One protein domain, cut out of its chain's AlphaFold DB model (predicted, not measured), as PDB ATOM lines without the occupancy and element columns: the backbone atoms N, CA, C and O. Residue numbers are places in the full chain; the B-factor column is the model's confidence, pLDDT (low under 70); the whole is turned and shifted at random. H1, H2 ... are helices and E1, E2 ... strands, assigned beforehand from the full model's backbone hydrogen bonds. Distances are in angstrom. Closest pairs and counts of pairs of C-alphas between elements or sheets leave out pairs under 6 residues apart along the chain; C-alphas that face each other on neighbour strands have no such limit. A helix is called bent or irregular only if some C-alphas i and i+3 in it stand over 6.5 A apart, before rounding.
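AT A GLANCE: This is residues 209 to 335 of the 336 residues of a protein of Aureoumbra lagunensis (UniProt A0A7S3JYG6). A four-stranded parallel sheet forms the core, with helices over both faces: H4 and H5 cover one face, and H2 with H3 beside it cover the other. H1 sits beyond the ends of the strands at one end of the sheet and H6 beyond their beginnings at the other, and the long link from H3 to H4 passes round the E2 edge from one helix layer to the other. The printed part has 127 residues with six named helices and four named strands, in the order E1 H1 H2 E2 H3 H4 E3 H5 H6 E4, and the sheet's order is E2 E1 E3 E4. The class is mixed, helices and strands. The whole is compact and rounded, with a radius of gyration of the C-alphas of 14.1 A and spans of 41 by 34 by 28 A.

HOW THE PARTS SIT: In the sheet, E1, residues 209 to 213, and E3, residues 293 to 299, are the inner strands; E2, residues 245 to 250, and E4, residues 331 to 334, are the edge strands. E2 and E1 are parallel at 17 degrees, with N 211 and O 247 within hydrogen-bond range at 2.8 A. E1 and E3 are parallel at 17 degrees, with N 212 and O 295 at 2.8 A. E3 and E4 are parallel at 33 degrees, with N 296 and O 332 at 2.8 A. H4, residues 277 to 290, has a height over the sheet of 9.5 A and lies over E2 and E1, slantwise to the strands at 40 degrees to E1 on the local plane; its closest C-alphas to E2 are those of Asp 284 and Ala 249, 5.1 A apart. H5, residues 305 to 316, is on the same face at a height of 9.9 A, over E3 and E4, and only just slantwise to the strands at 33 degrees to E3 on the local plane. H4, with residues 285 to 290 alone, touches H5 at a steep tilt of 42 degrees, the same way; the closest C-alphas are those of Val 289 and Arg 314, 5.5 A apart. H2, residues 229 to 239, is on the opposite face at a height of 8.8 A, over E1 and E3, along the strands at 23 degrees to E1 on the local plane. H2 touches H3, residues 255 to 263, at a shallow tilt of 25 degrees, the same way, with the C-alphas of Leu 233 and Ala 261 closest at 6.9 A. These make three layers, helices on both faces of a sheet: H4 and H5 on one, H2 and H3 on the other. H1, residues 216 to 224, only grazes the sheet, and so does H6, residues 323 to 329, with its residues 327 to 329. There are two strand-helix-strand units, parallel neighbour strands joined through helices: E1, H1 H2, E2 and E3, H5 H6, E4, each with a right-handed crossover. Every O i to N i+4 pair is within hydrogen-bond range in H2, H3, H4 and H5; H1 has 3 of 5, and H6 has 0 of 3 but 3 of 4 O i to N i+3 pairs.

IN THESE COORDINATES: E1 begins at C-alpha 209, (-33.793, 8.347, 48.243), and measures 13.0 A. H1 measures 14.2 A and is irregular, with C-alphas 217 and 220 7.9 A apart. H2 measures 15.4 A, E2 16.7 A and H3 12.3 A. H4 begins at C-alpha 277, (-21.032, -8.878, 40.853), and measures 20.0 A, as does E3. H5 measures 16.5 A, H6 11.6 A, and E4 10.1 A, ending at C-alpha 334, (-23.497, 16.391, 42.231).

THE WHOLE: The two C-alphas farthest apart are those of Ser 220 and Ser 321, at 42.6 A. The printed part has no cut. The link from H3 to H4, residues 264 to 276, is long. The mean pLDDT of the printed part is 71.7; 53 residues are under 70, among them 271 to 283 and 298 to 331.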
ATOM      1  N   CYS A 209     -34.872   7.704  48.985       89.19
ATOM      2  CA  CYS A 209     -33.793   8.347  48.243       89.19
ATOM      3  C   CYS A 209     -32.722   7.322  47.862       89.19
ATOM      4  O   CYS A 209     -32.345   6.507  48.699       89.19
ATOM      5  N   ALA A 210     -32.174   7.393  46.652       89.06
ATOM      6  CA  ALA A 210     -31.013   6.603  46.251       89.06
ATOM      7  C   ALA A 210     -29.871   7.507  45.778       89.06
ATOM      8  O   ALA A 210     -30.005   8.246  44.801       89.06
ATOM      9  N   LEU A 211     -28.730   7.404  46.452       90.88
ATOM     10  CA  LEU A 211     -27.460   7.988  46.049       90.88
ATOM     11  C   LEU A 211     -26.661   6.958  45.247       90.88
ATOM     12  O   LEU A 211     -26.345   5.893  45.761       90.88
ATOM     13  N   GLN A 212     -26.276   7.283  44.020       87.19
ATOM     14  CA  GLN A 212     -25.299   6.522  43.255       87.19
ATOM     15  C   GLN A 212     -23.947   7.231  43.299       87.19
ATOM     16  O   GLN A 212     -23.802   8.355  42.812       87.19
ATOM     17  N   MET A 213     -22.946   6.547  43.843       83.94
ATOM     18  CA  MET A 213     -21.594   7.067  43.996       83.94
ATOM     19  C   MET A 213     -20.602   6.119  43.321       83.94
ATOM     20  O   MET A 213     -20.393   5.002  43.779       83.94
ATOM     21  N   ARG A 214     -19.980   6.565  42.222       76.69
ATOM     22  CA  ARG A 214     -18.883   5.825  41.581       76.69
ATOM     23  C   ARG A 214     -17.566   6.169  42.270       76.69
ATOM     24  O   ARG A 214     -17.150   7.325  42.260       76.69
ATOM     25  N   ARG A 215     -16.903   5.162  42.822       70.88
ATOM     26  CA  ARG A 215     -15.580   5.240  43.442       70.88
ATOM     27  C   ARG A 215     -14.704   4.176  42.794       70.88
ATOM     28  O   ARG A 215     -14.226   4.446  41.697       70.88
ATOM     29  N   GLY A 216     -14.509   3.013  43.424       73.50
ATOM     30  CA  GLY A 216     -13.730   1.890  42.888       73.50
ATOM     31  C   GLY A 216     -12.417   2.329  42.232       73.50
ATOM     32  O   GLY A 216     -11.647   3.096  42.808       73.50
ATOM     33  N   ASP A 217     -12.209   1.916  40.980       65.31
ATOM     34  CA  ASP A 217     -11.051   2.284  40.147       65.31
ATOM     35  C   ASP A 217     -10.969   3.785  39.793       65.31
ATOM     36  O   ASP A 217      -9.964   4.252  39.258       65.31
ATOM     37  N   LYS A 218     -12.026   4.558  40.060       67.31
ATOM     38  CA  LYS A 218     -12.136   5.997  39.778       67.31
ATOM     39  C   LYS A 218     -12.087   6.877  41.028       67.31
ATOM     40  O   LYS A 218     -12.219   8.090  40.884       67.31
ATOM     41  N   SER A 219     -11.867   6.324  42.222       73.50
ATOM     42  CA  SER A 219     -11.846   7.076  43.492       73.50
ATOM     43  C   SER A 219     -10.953   8.325  43.435       73.50
ATOM     44  O   SER A 219     -11.446   9.433  43.628       73.50
ATOM     45  N   SER A 220      -9.686   8.168  43.031       76.69
ATOM     46  CA  SER A 220      -8.720   9.270  42.907       76.69
ATOM     47  C   SER A 220      -9.161  10.356  41.917       76.69
ATOM     48  O   SER A 220      -8.909  11.538  42.137       76.69
ATOM     49  N   TYR A 221      -9.843   9.978  40.831       76.88
ATOM     50  CA  TYR A 221     -10.351  10.940  39.853       76.88
ATOM     51  C   TYR A 221     -11.479  11.796  40.443       76.88
ATOM     52  O   TYR A 221     -11.445  13.018  40.316       76.88
ATOM     53  N   TYR A 222     -12.439  11.170  41.133       76.62
ATOM     54  CA  TYR A 222     -13.520  11.898  41.803       76.62
ATOM     55  C   TYR A 222     -13.000  12.757  42.964       76.62
ATOM     56  O   TYR A 222     -13.465  13.881  43.127       76.62
ATOM     57  N   ASP A 223     -11.995  12.302  43.714       83.19
ATOM     58  CA  ASP A 223     -11.379  13.110  44.778       83.19
ATOM     59  C   ASP A 223     -10.661  14.347  44.235       83.19
ATOM     60  O   ASP A 223     -10.837  15.438  44.774       83.19
ATOM     61  N   LYS A 224      -9.919  14.214  43.127       84.38
ATOM     62  CA  LYS A 224      -9.284  15.356  42.441       84.38
ATOM     63  C   LYS A 224     -10.302  16.347  41.879       84.38
ATOM     64  O   LYS A 224     -10.023  17.538  41.825       84.38
ATOM     65  N   ALA A 225     -11.481  15.863  41.500       77.31
ATOM     66  CA  ALA A 225     -12.624  16.685  41.113       77.31
ATOM     67  C   ALA A 225     -13.340  17.320  42.331       77.31
ATOM     68  O   ALA A 225     -14.399  17.924  42.196       77.31
ATOM     69  N   GLY A 226     -12.812  17.154  43.548       84.75
ATOM     70  CA  GLY A 226     -13.423  17.657  44.773       84.75
ATOM     71  C   GLY A 226     -14.699  16.916  45.174       84.75
ATOM     72  O   GLY A 226     -15.404  17.381  46.062       84.75
ATOM     73  N   LEU A 227     -15.017  15.775  44.555       85.06
ATOM     74  CA  LEU A 227     -16.171  14.920  44.852       85.06
ATOM     75  C   LEU A 227     -15.779  13.819  45.849       85.06
ATOM     76  O   LEU A 227     -15.906  12.622  45.573       85.06
ATOM     77  N   THR A 228     -15.284  14.238  47.016       89.81
ATOM     78  CA  THR A 228     -14.934  13.332  48.118       89.81
ATOM     79  C   THR A 228     -16.175  12.658  48.700       89.81
ATOM     80  O   THR A 228     -17.284  13.188  48.604       89.81
ATOM     81  N   VAL A 229     -15.996  11.498  49.344       89.75
ATOM     82  CA  VAL A 229     -17.097  10.752  49.989       89.75
ATOM     83  C   VAL A 229     -17.896  11.649  50.943       89.75
ATOM     84  O   VAL A 229     -19.122  11.668  50.878       89.75
ATOM     85  N   ASP A 230     -17.219  12.458  51.764       91.00
ATOM     86  CA  ASP A 230     -17.878  13.324  52.749       91.00
ATOM     87  C   ASP A 230     -18.672  14.462  52.085       91.00
ATOM     88  O   ASP A 230     -19.808  14.737  52.480       91.00
ATOM     89  N   LYS A 231     -18.123  15.092  51.032       91.38
ATOM     90  CA  LYS A 231     -18.838  16.142  50.282       91.38
ATOM     91  C   LYS A 231     -20.072  15.562  49.593       91.38
ATOM     92  O   LYS A 231     -21.152  16.146  49.683       91.38
ATOM     93  N   VAL A 232     -19.925  14.411  48.933       91.25
ATOM     94  CA  VAL A 232     -21.021  13.739  48.221       91.25
ATOM     95  C   VAL A 232     -22.140  13.355  49.190       91.25
ATOM     96  O   VAL A 232     -23.297  13.686  48.931       91.25
ATOM     97  N   LEU A 233     -21.808  12.736  50.327       93.88
ATOM     98  CA  LEU A 233     -22.786  12.378  51.357       93.88
ATOM     99  C   LEU A 233     -23.474  13.612  51.948       93.88
ATOM    100  O   LEU A 233     -24.693  13.619  52.061       93.88
ATOM    101  N   SER A 234     -22.734  14.680  52.256       93.12
ATOM    102  CA  SER A 234     -23.308  15.924  52.790       93.12
ATOM    103  C   SER A 234     -24.342  16.544  51.842       93.12
ATOM    104  O   SER A 234     -25.454  16.889  52.253       93.12
ATOM    105  N   VAL A 235     -24.018  16.641  50.548       92.00
ATOM    106  CA  VAL A 235     -24.946  17.176  49.539       92.00
ATOM    107  C   VAL A 235     -26.142  16.243  49.346       92.00
ATOM    108  O   VAL A 235     -27.282  16.715  49.304       92.00
ATOM    109  N   ALA A 236     -25.910  14.930  49.273       92.50
ATOM    110  CA  ALA A 236     -26.976  13.945  49.138       92.50
ATOM    111  C   ALA A 236     -27.931  13.976  50.341       92.50
ATOM    112  O   ALA A 236     -29.143  14.019  50.145       92.50
ATOM    113  N   SER A 237     -27.418  14.065  51.572       93.06
ATOM    114  CA  SER A 237     -28.233  14.178  52.790       93.06
ATOM    115  C   SER A 237     -29.164  15.382  52.758       93.06
ATOM    116  O   SER A 237     -30.326  15.249  53.138       93.06
ATOM    117  N   LYS A 238     -28.695  16.532  52.255       92.50
ATOM    118  CA  LYS A 238     -29.528  17.734  52.084       92.50
ATOM    119  C   LYS A 238     -30.631  17.520  51.047       92.50
ATOM    120  O   LYS A 238     -31.765  17.922  51.274       92.50
ATOM    121  N   LYS A 239     -30.321  16.868  49.921       89.94
ATOM    122  CA  LYS A 239     -31.309  16.576  48.864       89.94
ATOM    123  C   LYS A 239     -32.332  15.522  49.282       89.94
ATOM    124  O   LYS A 239     -33.486  15.613  48.887       89.94
ATOM    125  N   CYS A 240     -31.921  14.566  50.105       90.31
ATOM    126  CA  CYS A 240     -32.767  13.496  50.615       90.31
ATOM    127  C   CYS A 240     -33.407  13.825  51.978       90.31
ATOM    128  O   CYS A 240     -33.954  12.921  52.602       90.31
ATOM    129  N   ALA A 241     -33.306  15.058  52.495       88.44
ATOM    130  CA  ALA A 241     -33.644  15.376  53.889       88.44
ATOM    131  C   ALA A 241     -35.096  15.031  54.270       88.44
ATOM    132  O   ALA A 241     -35.352  14.634  55.401       88.44
ATOM    133  N   HIS A 242     -36.023  15.128  53.314       86.12
ATOM    134  CA  HIS A 242     -37.451  14.859  53.512       86.12
ATOM    135  C   HIS A 242     -37.832  13.372  53.445       86.12
ATOM    136  O   HIS A 242     -38.999  13.040  53.634       86.12
ATOM    137  N   LEU A 243     -36.881  12.482  53.147       85.00
ATOM    138  CA  LEU A 243     -37.114  11.043  53.084       85.00
ATOM    139  C   LEU A 243     -36.409  10.353  54.247       85.00
ATOM    140  O   LEU A 243     -35.212  10.538  54.470       85.00
ATOM    141  N   THR A 244     -37.166   9.541  54.978       86.38
ATOM    142  CA  THR A 244     -36.665   8.731  56.095       86.38
ATOM    143  C   THR A 244     -35.793   7.585  55.596       86.38
ATOM    144  O   THR A 244     -34.765   7.280  56.194       86.38
ATOM    145  N   THR A 245     -36.160   6.991  54.462       88.75
ATOM    146  CA  THR A 245     -35.437   5.877  53.851       88.75
ATOM    147  C   THR A 245     -34.442   6.385  52.801       88.75
ATOM    148  O   THR A 245     -34.823   7.045  51.829       88.75
ATOM    149  N   LYS A 246     -33.151   6.072  52.974       93.38
ATOM    150  CA  LYS A 246     -32.071   6.498  52.071       93.38
ATOM    151  C   LYS A 246     -31.107   5.347  51.810       93.38
ATOM    152  O   LYS A 246     -30.615   4.726  52.748       93.38
ATOM    153  N   PHE A 247     -30.782   5.121  50.545       91.38
ATOM    154  CA  PHE A 247     -29.848   4.091  50.113       91.38
ATOM    155  C   PHE A 247     -28.658   4.664  49.363       91.38
ATOM    156  O   PHE A 247     -28.784   5.668  48.660       91.38
ATOM    157  N   ILE A 248     -27.515   3.994  49.474       91.19
ATOM    158  CA  ILE A 248     -26.332   4.265  48.667       91.19
ATOM    159  C   ILE A 248     -25.958   3.043  47.819       91.19
ATOM    160  O   ILE A 248     -25.696   1.955  48.330       91.19
ATOM    161  N   ALA A 249     -25.913   3.263  46.507       86.00
ATOM    162  CA  ALA A 249     -25.398   2.363  45.490       86.00
ATOM    163  C   ALA A 249     -23.965   2.786  45.138       86.00
ATOM    164  O   ALA A 249     -23.737   3.853  44.556       86.00
ATOM    165  N   THR A 250     -22.988   1.970  45.520       83.00
ATOM    166  CA  THR A 250     -21.558   2.264  45.351       83.00
ATOM    167  C   THR A 250     -20.768   0.990  45.085       83.00
ATOM    168  O   THR A 250     -21.064  -0.073  45.635       83.00
ATOM    169  N   ASP A 251     -19.741   1.108  44.251       73.56
ATOM    170  CA  ASP A 251     -18.740   0.069  44.007       73.56
ATOM    171  C   ASP A 251     -17.594   0.083  45.034       73.56
ATOM    172  O   ASP A 251     -16.810  -0.859  45.086       73.56
ATOM    173  N   ASP A 252     -17.508   1.115  45.878       79.50
ATOM    174  CA  ASP A 252     -16.679   1.120  47.088       79.50
ATOM    175  C   ASP A 252     -17.514   0.707  48.303       79.50
ATOM    176  O   ASP A 252     -18.301   1.493  48.837       79.50
ATOM    177  N   ARG A 253     -17.331  -0.550  48.717       76.81
ATOM    178  CA  ARG A 253     -17.997  -1.186  49.865       76.81
ATOM    179  C   ARG A 253     -17.058  -1.334  51.074       76.81
ATOM    180  O   ARG A 253     -17.312  -2.177  51.936       76.81
ATOM    181  N   SER A 254     -15.977  -0.552  51.133       82.69
ATOM    182  CA  SER A 254     -15.049  -0.552  52.271       82.69
ATOM    183  C   SER A 254     -15.745  -0.172  53.582       82.69
ATOM    184  O   SER A 254     -16.754   0.539  53.592       82.69
ATOM    185  N   GLN A 255     -15.188  -0.627  54.708       86.19
ATOM    186  CA  GLN A 255     -15.731  -0.340  56.037       86.19
ATOM    187  C   GLN A 255     -15.796   1.170  56.318       86.19
ATOM    188  O   GLN A 255     -16.812   1.668  56.797       86.19
ATOM    189  N   ALA A 256     -14.771   1.921  55.905       88.25
ATOM    190  CA  ALA A 256     -14.741   3.375  56.040       88.25
ATOM    191  C   ALA A 256     -15.914   4.058  55.311       88.25
ATOM    192  O   ALA A 256     -16.567   4.946  55.866       88.25
ATOM    193  N   THR A 257     -16.221   3.635  54.079       85.81
ATOM    194  CA  THR A 257     -17.343   4.188  53.303       85.81
ATOM    195  C   THR A 257     -18.693   3.762  53.883       85.81
ATOM    196  O   THR A 257     -19.608   4.586  53.941       85.81
ATOM    197  N   LYS A 258     -18.815   2.528  54.395       87.69
ATOM    198  CA  LYS A 258     -20.008   2.056  55.126       87.69
ATOM    199  C   LYS A 258     -20.298   2.901  56.367       87.69
ATOM    200  O   LYS A 258     -21.422   3.367  56.538       87.69
ATOM    201  N   GLU A 259     -19.295   3.155  57.201       93.00
ATOM    202  CA  GLU A 259     -19.445   3.947  58.429       93.00
ATOM    203  C   GLU A 259     -19.785   5.410  58.147       93.00
ATOM    204  O   GLU A 259     -20.604   6.015  58.842       93.00
ATOM    205  N   LYS A 260     -19.174   6.003  57.115       94.50
ATOM    206  CA  LYS A 260     -19.509   7.363  56.669       94.50
ATOM    207  C   LYS A 260     -20.940   7.447  56.142       94.50
ATOM    208  O   LYS A 260     -21.673   8.355  56.529       94.50
ATOM    209  N   ALA A 261     -21.354   6.494  55.304       91.75
ATOM    210  CA  ALA A 261     -22.715   6.433  54.780       91.75
ATOM    211  C   ALA A 261     -23.751   6.262  55.902       91.75
ATOM    212  O   ALA A 261     -24.719   7.019  55.950       91.75
ATOM    213  N   SER A 262     -23.496   5.346  56.842       93.31
ATOM    214  CA  SER A 262     -24.362   5.104  58.001       93.31
ATOM    215  C   SER A 262     -24.533   6.361  58.860       93.31
ATOM    216  O   SER A 262     -25.660   6.762  59.146       93.31
ATOM    217  N   ARG A 263     -23.439   7.077  59.164       94.44
ATOM    218  CA  ARG A 263     -23.497   8.372  59.874       94.44
ATOM    219  C   ARG A 263     -24.302   9.439  59.131       94.44
ATOM    220  O   ARG A 263     -24.931  10.279  59.763       94.44
ATOM    221  N   ALA A 264     -24.305   9.405  57.801       91.69
ATOM    222  CA  ALA A 264     -25.122  10.285  56.970       91.69
ATOM    223  C   ALA A 264     -26.590   9.813  56.828       91.69
ATOM    224  O   ALA A 264     -27.384  10.476  56.157       91.69
ATOM    225  N   GLY A 265     -26.961   8.689  57.453       92.94
ATOM    226  CA  GLY A 265     -28.297   8.094  57.400       92.94
ATOM    227  C   GLY A 265     -28.577   7.290  56.129       92.94
ATOM    228  O   GLY A 265     -29.741   7.065  55.808       92.94
ATOM    229  N   PHE A 266     -27.544   6.893  55.383       93.75
ATOM    230  CA  PHE A 266     -27.663   6.059  54.187       93.75
ATOM    231  C   PHE A 266     -27.381   4.592  54.501       93.75
ATOM    232  O   PHE A 266     -26.396   4.254  55.157       93.75
ATOM    233  N   GLN A 267     -28.213   3.716  53.948       91.12
ATOM    234  CA  GLN A 267     -28.064   2.269  54.038       91.12
ATOM    235  C   GLN A 267     -27.459   1.708  52.747       91.12
ATOM    236  O   GLN A 267     -27.762   2.163  51.644       91.12
ATOM    237  N   MET A 268     -26.598   0.703  52.876       86.06
ATOM    238  CA  MET A 268     -26.113  -0.087  51.746       86.06
ATOM    239  C   MET A 268     -26.931  -1.370  51.653       86.06
ATOM    240  O   MET A 268     -27.146  -2.014  52.676       86.06
ATOM    241  N   LEU A 269     -27.346  -1.759  50.443       74.31
ATOM    242  CA  LEU A 269     -27.940  -3.081  50.241       74.31
ATOM    243  C   LEU A 269     -26.938  -4.167  50.642       74.31
ATOM    244  O   LEU A 269     -25.758  -4.078  50.280       74.31
ATOM    245  N   ASP A 270     -27.420  -5.167  51.378       71.38
ATOM    246  CA  ASP A 270     -26.634  -6.352  51.687       71.38
ATOM    247  C   ASP A 270     -26.592  -7.271  50.466       71.38
ATOM    248  O   ASP A 270     -27.624  -7.666  49.922       71.38
ATOM    249  N   PHE A 271     -25.373  -7.587  50.041       66.44
ATOM    250  CA  PHE A 271     -25.111  -8.451  48.902       66.44
ATOM    251  C   PHE A 271     -24.590  -9.835  49.296       66.44
ATOM    252  O   PHE A 271     -24.164 -10.587  48.426       66.44
ATOM    253  N   SER A 272     -24.636 -10.194  50.581       61.78
ATOM    254  CA  SER A 272     -24.235 -11.513  51.094       61.78
ATOM    255  C   SER A 272     -24.896 -12.684  50.351       61.78
ATOM    256  O   SER A 272     -24.252 -13.697  50.098       61.78
ATOM    257  N   ASN A 273     -26.146 -12.504  49.916       52.25
ATOM    258  CA  ASN A 273     -26.927 -13.506  49.183       52.25
ATOM    259  C   ASN A 273     -26.707 -13.493  47.656       52.25
ATOM    260  O   ASN A 273     -27.361 -14.239  46.930       52.25
ATOM    261  N   PHE A 274     -25.824 -12.632  47.145       54.62
ATOM    262  CA  PHE A 274     -25.603 -12.450  45.714       54.62
ATOM    263  C   PHE A 274     -24.415 -13.306  45.273       54.62
ATOM    264  O   PHE A 274     -23.307 -13.182  45.790       54.62
ATOM    265  N   THR A 275     -24.626 -14.155  44.272       49.50
ATOM    266  CA  THR A 275     -23.599 -15.062  43.743       49.50
ATOM    267  C   THR A 275     -22.688 -14.391  42.716       49.50
ATOM    268  O   THR A 275     -21.625 -14.922  42.397       49.50
ATOM    269  N   THR A 276     -23.066 -13.216  42.189       49.53
ATOM    270  CA  THR A 276     -22.255 -12.491  41.199       49.53
ATOM    271  C   THR A 276     -22.255 -10.972  41.376       49.53
ATOM    272  O   THR A 276     -23.236 -10.352  41.788       49.53
ATOM    273  N   SER A 277     -21.162 -10.340  40.935       51.41
ATOM    274  CA  SER A 277     -21.032  -8.878  40.853       51.41
ATOM    275  C   SER A 277     -22.036  -8.232  39.889       51.41
ATOM    276  O   SER A 277     -22.404  -7.072  40.069       51.41
ATOM    277  N   LEU A 278     -22.523  -8.979  38.891       53.69
ATOM    278  CA  LEU A 278     -23.569  -8.524  37.975       53.69
ATOM    279  C   LEU A 278     -24.924  -8.398  38.685       53.69
ATOM    280  O   LEU A 278     -25.612  -7.402  38.483       53.69
ATOM    281  N   GLN A 279     -25.296  -9.355  39.542       55.09
ATOM    282  CA  GLN A 279     -26.528  -9.257  40.338       55.09
ATOM    283  C   GLN A 279     -26.497  -8.021  41.249       55.09
ATOM    284  O   GLN A 279     -27.458  -7.254  41.272       55.09
ATOM    285  N   ALA A 280     -25.372  -7.792  41.933       58.53
ATOM    286  CA  ALA A 280     -25.172  -6.627  42.795       58.53
ATOM    287  C   ALA A 280     -25.300  -5.308  42.011       58.53
ATOM    288  O   ALA A 280     -26.006  -4.390  42.427       58.53
ATOM    289  N   TYR A 281     -24.682  -5.242  40.826       60.09
ATOM    290  CA  TYR A 281     -24.794  -4.091  39.930       60.09
ATOM    291  C   TYR A 281     -26.239  -3.828  39.485       60.09
ATOM    292  O   TYR A 281     -26.682  -2.679  39.476       60.09
ATOM    293  N   LEU A 282     -26.984  -4.877  39.124       60.66
ATOM    294  CA  LEU A 282     -28.380  -4.757  38.699       60.66
ATOM    295  C   LEU A 282     -29.302  -4.338  39.849       60.66
ATOM    296  O   LEU A 282     -30.197  -3.527  39.623       60.66
ATOM    297  N   ALA A 283     -29.067  -4.827  41.068       65.00
ATOM    298  CA  ALA A 283     -29.820  -4.411  42.253       65.00
ATOM    299  C   ALA A 283     -29.599  -2.936  42.580       65.00
ATOM    300  O   ALA A 283     -30.568  -2.188  42.702       65.00
ATOM    301  N   ASP A 284     -28.340  -2.493  42.615       70.69
ATOM    302  CA  ASP A 284     -27.993  -1.079  42.785       70.69
ATOM    303  C   ASP A 284     -28.650  -0.203  41.705       70.69
ATOM    304  O   ASP A 284     -29.147   0.893  41.970       70.69
ATOM    305  N   LEU A 285     -28.697  -0.692  40.468       66.50
ATOM    306  CA  LEU A 285     -29.281   0.031  39.348       66.50
ATOM    307  C   LEU A 285     -30.808   0.127  39.438       66.50
ATOM    308  O   LEU A 285     -31.356   1.216  39.254       66.50
ATOM    309  N   LEU A 286     -31.495  -0.966  39.771       66.12
ATOM    310  CA  LEU A 286     -32.940  -0.962  40.008       66.12
ATOM    311  C   LEU A 286     -33.307  -0.052  41.180       66.12
ATOM    312  O   LEU A 286     -34.220   0.764  41.043       66.12
ATOM    313  N   LEU A 287     -32.547  -0.108  42.277       73.06
ATOM    314  CA  LEU A 287     -32.706   0.774  43.430       73.06
ATOM    315  C   LEU A 287     -32.668   2.248  43.005       73.06
ATOM    316  O   LEU A 287     -33.587   3.007  43.319       73.06
ATOM    317  N   CYS A 288     -31.661   2.644  42.219       74.44
ATOM    318  CA  CYS A 288     -31.520   4.011  41.718       74.44
ATOM    319  C   CYS A 288     -32.607   4.417  40.712       74.44
ATOM    320  O   CYS A 288     -33.068   5.562  40.720       74.44
ATOM    321  N   VAL A 289     -33.041   3.510  39.836       65.06
ATOM    322  CA  VAL A 289     -34.103   3.783  38.852       65.06
ATOM    323  C   VAL A 289     -35.471   3.917  39.527       65.06
ATOM    324  O   VAL A 289     -36.313   4.698  39.071       65.06
ATOM    325  N   HIS A 290     -35.695   3.190  40.622       69.19
ATOM    326  CA  HIS A 290     -36.979   3.154  41.312       69.19
ATOM    327  C   HIS A 290     -37.160   4.208  42.404       69.19
ATOM    328  O   HIS A 290     -38.309   4.524  42.706       69.19
ATOM    329  N   ALA A 291     -36.073   4.811  42.891       75.06
ATOM    330  CA  ALA A 291     -36.114   5.807  43.958       75.06
ATOM    331  C   ALA A 291     -37.014   7.008  43.644       75.06
ATOM    332  O   ALA A 291     -37.108   7.451  42.493       75.06
ATOM    333  N   ASP A 292     -37.614   7.602  44.665       78.12
ATOM    334  CA  ASP A 292     -38.349   8.856  44.526       78.12
ATOM    335  C   ASP A 292     -37.387   9.999  44.237       78.12
ATOM    336  O   ASP A 292     -37.550  10.699  43.237       78.12
ATOM    337  N   ILE A 293     -36.316  10.082  45.027       82.94
ATOM    338  CA  ILE A 293     -35.210  11.010  44.808       82.94
ATOM    339  C   ILE A 293     -33.972  10.217  44.394       82.94
ATOM    340  O   ILE A 293     -33.549   9.292  45.079       82.94
ATOM    341  N   TYR A 294     -33.370  10.590  43.271       85.62
ATOM    342  CA  TYR A 294     -32.102  10.046  42.804       85.62
ATOM    343  C   TYR A 294     -31.022  11.122  42.868       85.62
ATOM    344  O   TYR A 294     -31.191  12.226  42.351       85.62
ATOM    345  N   VAL A 295     -29.887  10.783  43.462       86.44
ATOM    346  CA  VAL A 295     -28.697  11.629  43.491       86.44
ATOM    347  C   VAL A 295     -27.565  10.848  42.838       86.44
ATOM    348  O   VAL A 295     -27.233   9.761  43.286       86.44
ATOM    349  N   GLY A 296     -26.976  11.365  41.768       83.62
ATOM    350  CA  GLY A 296     -25.802  10.784  41.115       83.62
ATOM    351  C   GLY A 296     -24.582  11.690  41.247       83.62
ATOM    352  O   GLY A 296     -24.710  12.872  41.556       83.62
ATOM    353  N   THR A 297     -23.395  11.159  40.963       73.19
ATOM    354  CA  THR A 297     -22.167  11.956  40.829       73.19
ATOM    355  C   THR A 297     -21.751  12.094  39.362       73.19
ATOM    356  O   THR A 297     -21.837  11.141  38.576       73.19
ATOM    357  N   ALA A 298     -21.294  13.287  38.977       66.62
ATOM    358  CA  ALA A 298     -20.753  13.567  37.649       66.62
ATOM    359  C   ALA A 298     -19.570  14.541  37.746       66.62
ATOM    360  O   ALA A 298     -19.711  15.638  38.272       66.62
ATOM    361  N   ALA A 299     -18.410  14.162  37.215       62.78
ATOM    362  CA  ALA A 299     -17.268  15.069  37.067       62.78
ATOM    363  C   ALA A 299     -17.243  15.639  35.638       62.78
ATOM    364  O   ALA A 299     -17.744  14.985  34.716       62.78
ATOM    365  N   LYS A 300     -16.647  16.821  35.411       53.97
ATOM    366  CA  LYS A 300     -16.802  17.605  34.157       53.97
ATOM    367  C   LYS A 300     -16.533  16.839  32.856       53.97
ATOM    368  O   LYS A 300     -17.115  17.169  31.829       53.97
ATOM    369  N   ARG A 301     -15.661  15.824  32.873       49.81
ATOM    370  CA  ARG A 301     -15.329  14.995  31.692       49.81
ATOM    371  C   ARG A 301     -15.848  13.559  31.767       49.81
ATOM    372  O   ARG A 301     -15.669  12.792  30.827       49.81
ATOM    373  N   MET A 302     -16.491  13.187  32.870       47.03
ATOM    374  CA  MET A 302     -17.073  11.866  33.073       47.03
ATOM    375  C   MET A 302     -18.357  11.989  33.891       47.03
ATOM    376  O   MET A 302     -18.348  11.972  35.122       47.03
ATOM    377  N   THR A 303     -19.491  12.003  33.195       51.84
ATOM    378  CA  THR A 303     -20.700  11.443  33.800       51.84
ATOM    379  C   THR A 303     -20.474   9.939  33.884       51.84
ATOM    380  O   THR A 303     -20.113   9.319  32.878       51.84
ATOM    381  N   SER A 304     -20.618   9.332  35.067       55.19
ATOM    382  CA  SER A 304     -20.504   7.874  35.144       55.19
ATOM    383  C   SER A 304     -21.507   7.258  34.159       55.19
ATOM    384  O   SER A 304     -22.657   7.693  34.094       55.19
ATOM    385  N   LYS A 305     -21.085   6.269  33.354       53.88
ATOM    386  CA  LYS A 305     -21.982   5.604  32.384       53.88
ATOM    387  C   LYS A 305     -23.268   5.118  33.066       53.88
ATOM    388  O   LYS A 305     -24.338   5.181  32.481       53.88
ATOM    389  N   GLN A 306     -23.145   4.713  34.329       56.16
ATOM    390  CA  GLN A 306     -24.249   4.328  35.197       56.16
ATOM    391  C   GLN A 306     -25.166   5.506  35.571       56.16
ATOM    392  O   GLN A 306     -26.375   5.326  35.533       56.16
ATOM    393  N   ALA A 307     -24.657   6.712  35.847       60.16
ATOM    394  CA  ALA A 307     -25.506   7.881  36.100       60.16
ATOM    395  C   ALA A 307     -26.304   8.295  34.857       60.16
ATOM    396  O   ALA A 307     -27.511   8.519  34.937       60.16
ATOM    397  N   ALA A 308     -25.651   8.334  33.691       56.16
ATOM    398  CA  ALA A 308     -26.322   8.625  32.422       56.16
ATOM    399  C   ALA A 308     -27.416   7.588  32.113       56.16
ATOM    400  O   ALA A 308     -28.523   7.936  31.701       56.16
ATOM    401  N   LEU A 309     -27.118   6.318  32.381       53.78
ATOM    402  CA  LEU A 309     -28.038   5.199  32.242       53.78
ATOM    403  C   LEU A 309     -29.229   5.291  33.209       53.78
ATOM    404  O   LEU A 309     -30.370   5.235  32.760       53.78
ATOM    405  N   VAL A 310     -28.997   5.508  34.508       59.78
ATOM    406  CA  VAL A 310     -30.068   5.711  35.502       59.78
ATOM    407  C   VAL A 310     -30.966   6.867  35.077       59.78
ATOM    408  O   VAL A 310     -32.188   6.738  35.092       59.78
ATOM    409  N   GLN A 311     -30.389   7.990  34.649       58.62
ATOM    410  CA  GLN A 311     -31.166   9.131  34.175       58.62
ATOM    411  C   GLN A 311     -31.997   8.804  32.934       58.62
ATOM    412  O   GLN A 311     -33.153   9.218  32.867       58.62
ATOM    413  N   ALA A 312     -31.445   8.075  31.961       51.75
ATOM    414  CA  ALA A 312     -32.180   7.651  30.771       51.75
ATOM    415  C   ALA A 312     -33.374   6.753  31.140       51.75
ATOM    416  O   ALA A 312     -34.498   7.004  30.705       51.75
ATOM    417  N   LEU A 313     -33.154   5.778  32.023       51.12
ATOM    418  CA  LEU A 313     -34.179   4.845  32.498       51.12
ATOM    419  C   LEU A 313     -35.261   5.548  33.330       51.12
ATOM    420  O   LEU A 313     -36.455   5.338  33.113       51.12
ATOM    421  N   ARG A 314     -34.866   6.458  34.228       59.53
ATOM    422  CA  ARG A 314     -35.796   7.298  35.003       59.53
ATOM    423  C   ARG A 314     -36.601   8.240  34.105       59.53
ATOM    424  O   ARG A 314     -37.784   8.444  34.360       59.53
ATOM    425  N   LYS A 315     -36.006   8.789  33.038       51.78
ATOM    426  CA  LYS A 315     -36.712   9.617  32.036       51.78
ATOM    427  C   LYS A 315     -37.743   8.810  31.239       51.78
ATOM    428  O   LYS A 315     -38.808   9.356  30.936       51.78
ATOM    429  N   GLY A 316     -37.425   7.549  30.927       41.25
ATOM    430  CA  GLY A 316     -38.285   6.603  30.207       41.25
ATOM    431  C   GLY A 316     -39.538   6.172  30.977       41.25
ATOM    432  O   GLY A 316     -40.529   5.785  30.364       41.25
ATOM    433  N   ARG A 317     -39.560   6.326  32.306       45.03
ATOM    434  CA  ARG A 317     -40.777   6.171  33.117       45.03
ATOM    435  C   ARG A 317     -41.732   7.352  32.894       45.03
ATOM    436  O   ARG A 317     -41.576   8.410  33.504       45.03
ATOM    437  N   LYS A 318     -42.755   7.184  32.049       38.66
ATOM    438  CA  LYS A 318     -43.980   8.004  32.117       38.66
ATOM    439  C   LYS A 318     -44.952   7.361  33.113       38.66
ATOM    440  O   LYS A 318     -45.141   6.151  33.095       38.66
ATOM    441  N   ARG A 319     -45.527   8.174  34.002       44.47
ATOM    442  CA  ARG A 319     -46.429   7.765  35.087       44.47
ATOM    443  C   ARG A 319     -47.835   8.335  34.854       44.47
ATOM    444  O   ARG A 319     -47.993   9.415  34.298       44.47
ATOM    445  N   SER A 320     -48.830   7.589  35.316       35.44
ATOM    446  CA  SER A 320     -50.270   7.740  35.093       35.44
ATOM    447  C   SER A 320     -50.975   8.858  35.891       35.44
ATOM    448  O   SER A 320     -52.199   8.828  35.974       35.44
ATOM    449  N   SER A 321     -50.271   9.820  36.518       33.75
ATOM    450  CA  SER A 321     -50.939  10.894  37.292       33.75
ATOM    451  C   SER A 321     -50.157  12.223  37.408       33.75
ATOM    452  O   SER A 321     -48.928  12.227  37.349       33.75
ATOM    453  N   PRO A 322     -50.819  13.373  37.639       39.81
ATOM    454  CA  PRO A 322     -50.165  14.684  37.791       39.81
ATOM    455  C   PRO A 322     -49.160  14.790  38.957       39.81
ATOM    456  O   PRO A 322     -48.104  15.404  38.807       39.81
ATOM    457  N   GLU A 323     -49.398  14.124  40.093       40.38
ATOM    458  CA  GLU A 323     -48.471  14.102  41.251       40.38
ATOM    459  C   GLU A 323     -47.109  13.493  40.913       40.38
ATOM    460  O   GLU A 323     -46.080  13.788  41.526       40.38
ATOM    461  N   SER A 324     -47.083  12.656  39.884       39.00
ATOM    462  CA  SER A 324     -45.869  12.021  39.422       39.00
ATOM    463  C   SER A 324     -45.021  12.863  38.468       39.00
ATOM    464  O   SER A 324     -43.834  12.570  38.308       39.00
ATOM    465  N   GLN A 325     -45.576  13.939  37.900       37.84
ATOM    466  CA  GLN A 325     -44.822  14.907  37.101       37.84
ATOM    467  C   GLN A 325     -43.891  15.769  37.970       37.84
ATOM    468  O   GLN A 325     -42.811  16.140  37.503       37.84
ATOM    469  N   ARG A 326     -44.228  16.004  39.251       42.47
ATOM    470  CA  ARG A 326     -43.309  16.637  40.221       42.47
ATOM    471  C   ARG A 326     -42.020  15.821  40.406       42.47
ATOM    472  O   ARG A 326     -40.949  16.417  40.456       42.47
ATOM    473  N   ARG A 327     -42.089  14.480  40.359       46.62
ATOM    474  CA  ARG A 327     -40.945  13.578  40.627       46.62
ATOM    475  C   ARG A 327     -39.860  13.538  39.536       46.62
ATOM    476  O   ARG A 327     -38.792  12.966  39.740       46.62
ATOM    477  N   ARG A 328     -40.064  14.192  38.381       44.84
ATOM    478  CA  ARG A 328     -38.977  14.448  37.405       44.84
ATOM    479  C   ARG A 328     -37.969  15.498  37.895       44.84
ATOM    480  O   ARG A 328     -36.857  15.523  37.376       44.84
ATOM    481  N   ARG A 329     -38.329  16.331  38.881       49.53
ATOM    482  CA  ARG A 329     -37.423  17.316  39.505       49.53
ATOM    483  C   ARG A 329     -36.493  16.713  40.563       49.53
ATOM    484  O   ARG A 329     -35.601  17.406  41.032       49.53
ATOM    485  N   ASP A 330     -36.641  15.422  40.853       64.88
ATOM    486  CA  ASP A 330     -35.983  14.762  41.982       64.88
ATOM    487  C   ASP A 330     -34.761  13.929  41.562       64.88
ATOM    488  O   ASP A 330     -34.334  13.019  42.263       64.88
ATOM    489  N   SER A 331     -34.205  14.196  40.376       65.00
ATOM    490  CA  SER A 331     -32.933  13.621  39.924       65.00
ATOM    491  C   SER A 331     -31.859  14.700  39.918       65.00
ATOM    492  O   SER A 331     -31.926  15.639  39.128       65.00
ATOM    493  N   PHE A 332     -30.857  14.551  40.777       77.69
ATOM    494  CA  PHE A 332     -29.786  15.522  40.970       77.69
ATOM    495  C   PHE A 332     -28.445  14.907  40.587       77.69
ATOM    496  O   PHE A 332     -28.175  13.755  40.914       77.69
ATOM    497  N   LEU A 333     -27.592  15.677  39.914       71.25
ATOM    498  CA  LEU A 333     -26.181  15.334  39.768       71.25
ATOM    499  C   LEU A 333     -25.360  16.264  40.646       71.25
ATOM    500  O   LEU A 333     -25.474  17.482  40.536       71.25
ATOM    501  N   ILE A 334     -24.541  15.678  41.510       70.69
ATOM    502  CA  ILE A 334     -23.497  16.391  42.231       70.69
ATOM    503  C   ILE A 334     -22.330  16.539  41.260       70.69
ATOM    504  O   ILE A 334     -21.737  15.542  40.836       70.69
ATOM    505  N   THR A 335     -22.052  17.786  40.900       72.06
ATOM    506  CA  THR A 335     -20.915  18.190  40.076       72.06
ATOM    507  C   THR A 335     -19.874  18.919  40.920       72.06
ATOM    508  O   THR A 335     -20.143  19.245  42.076       72.06
TER     509      THR A 335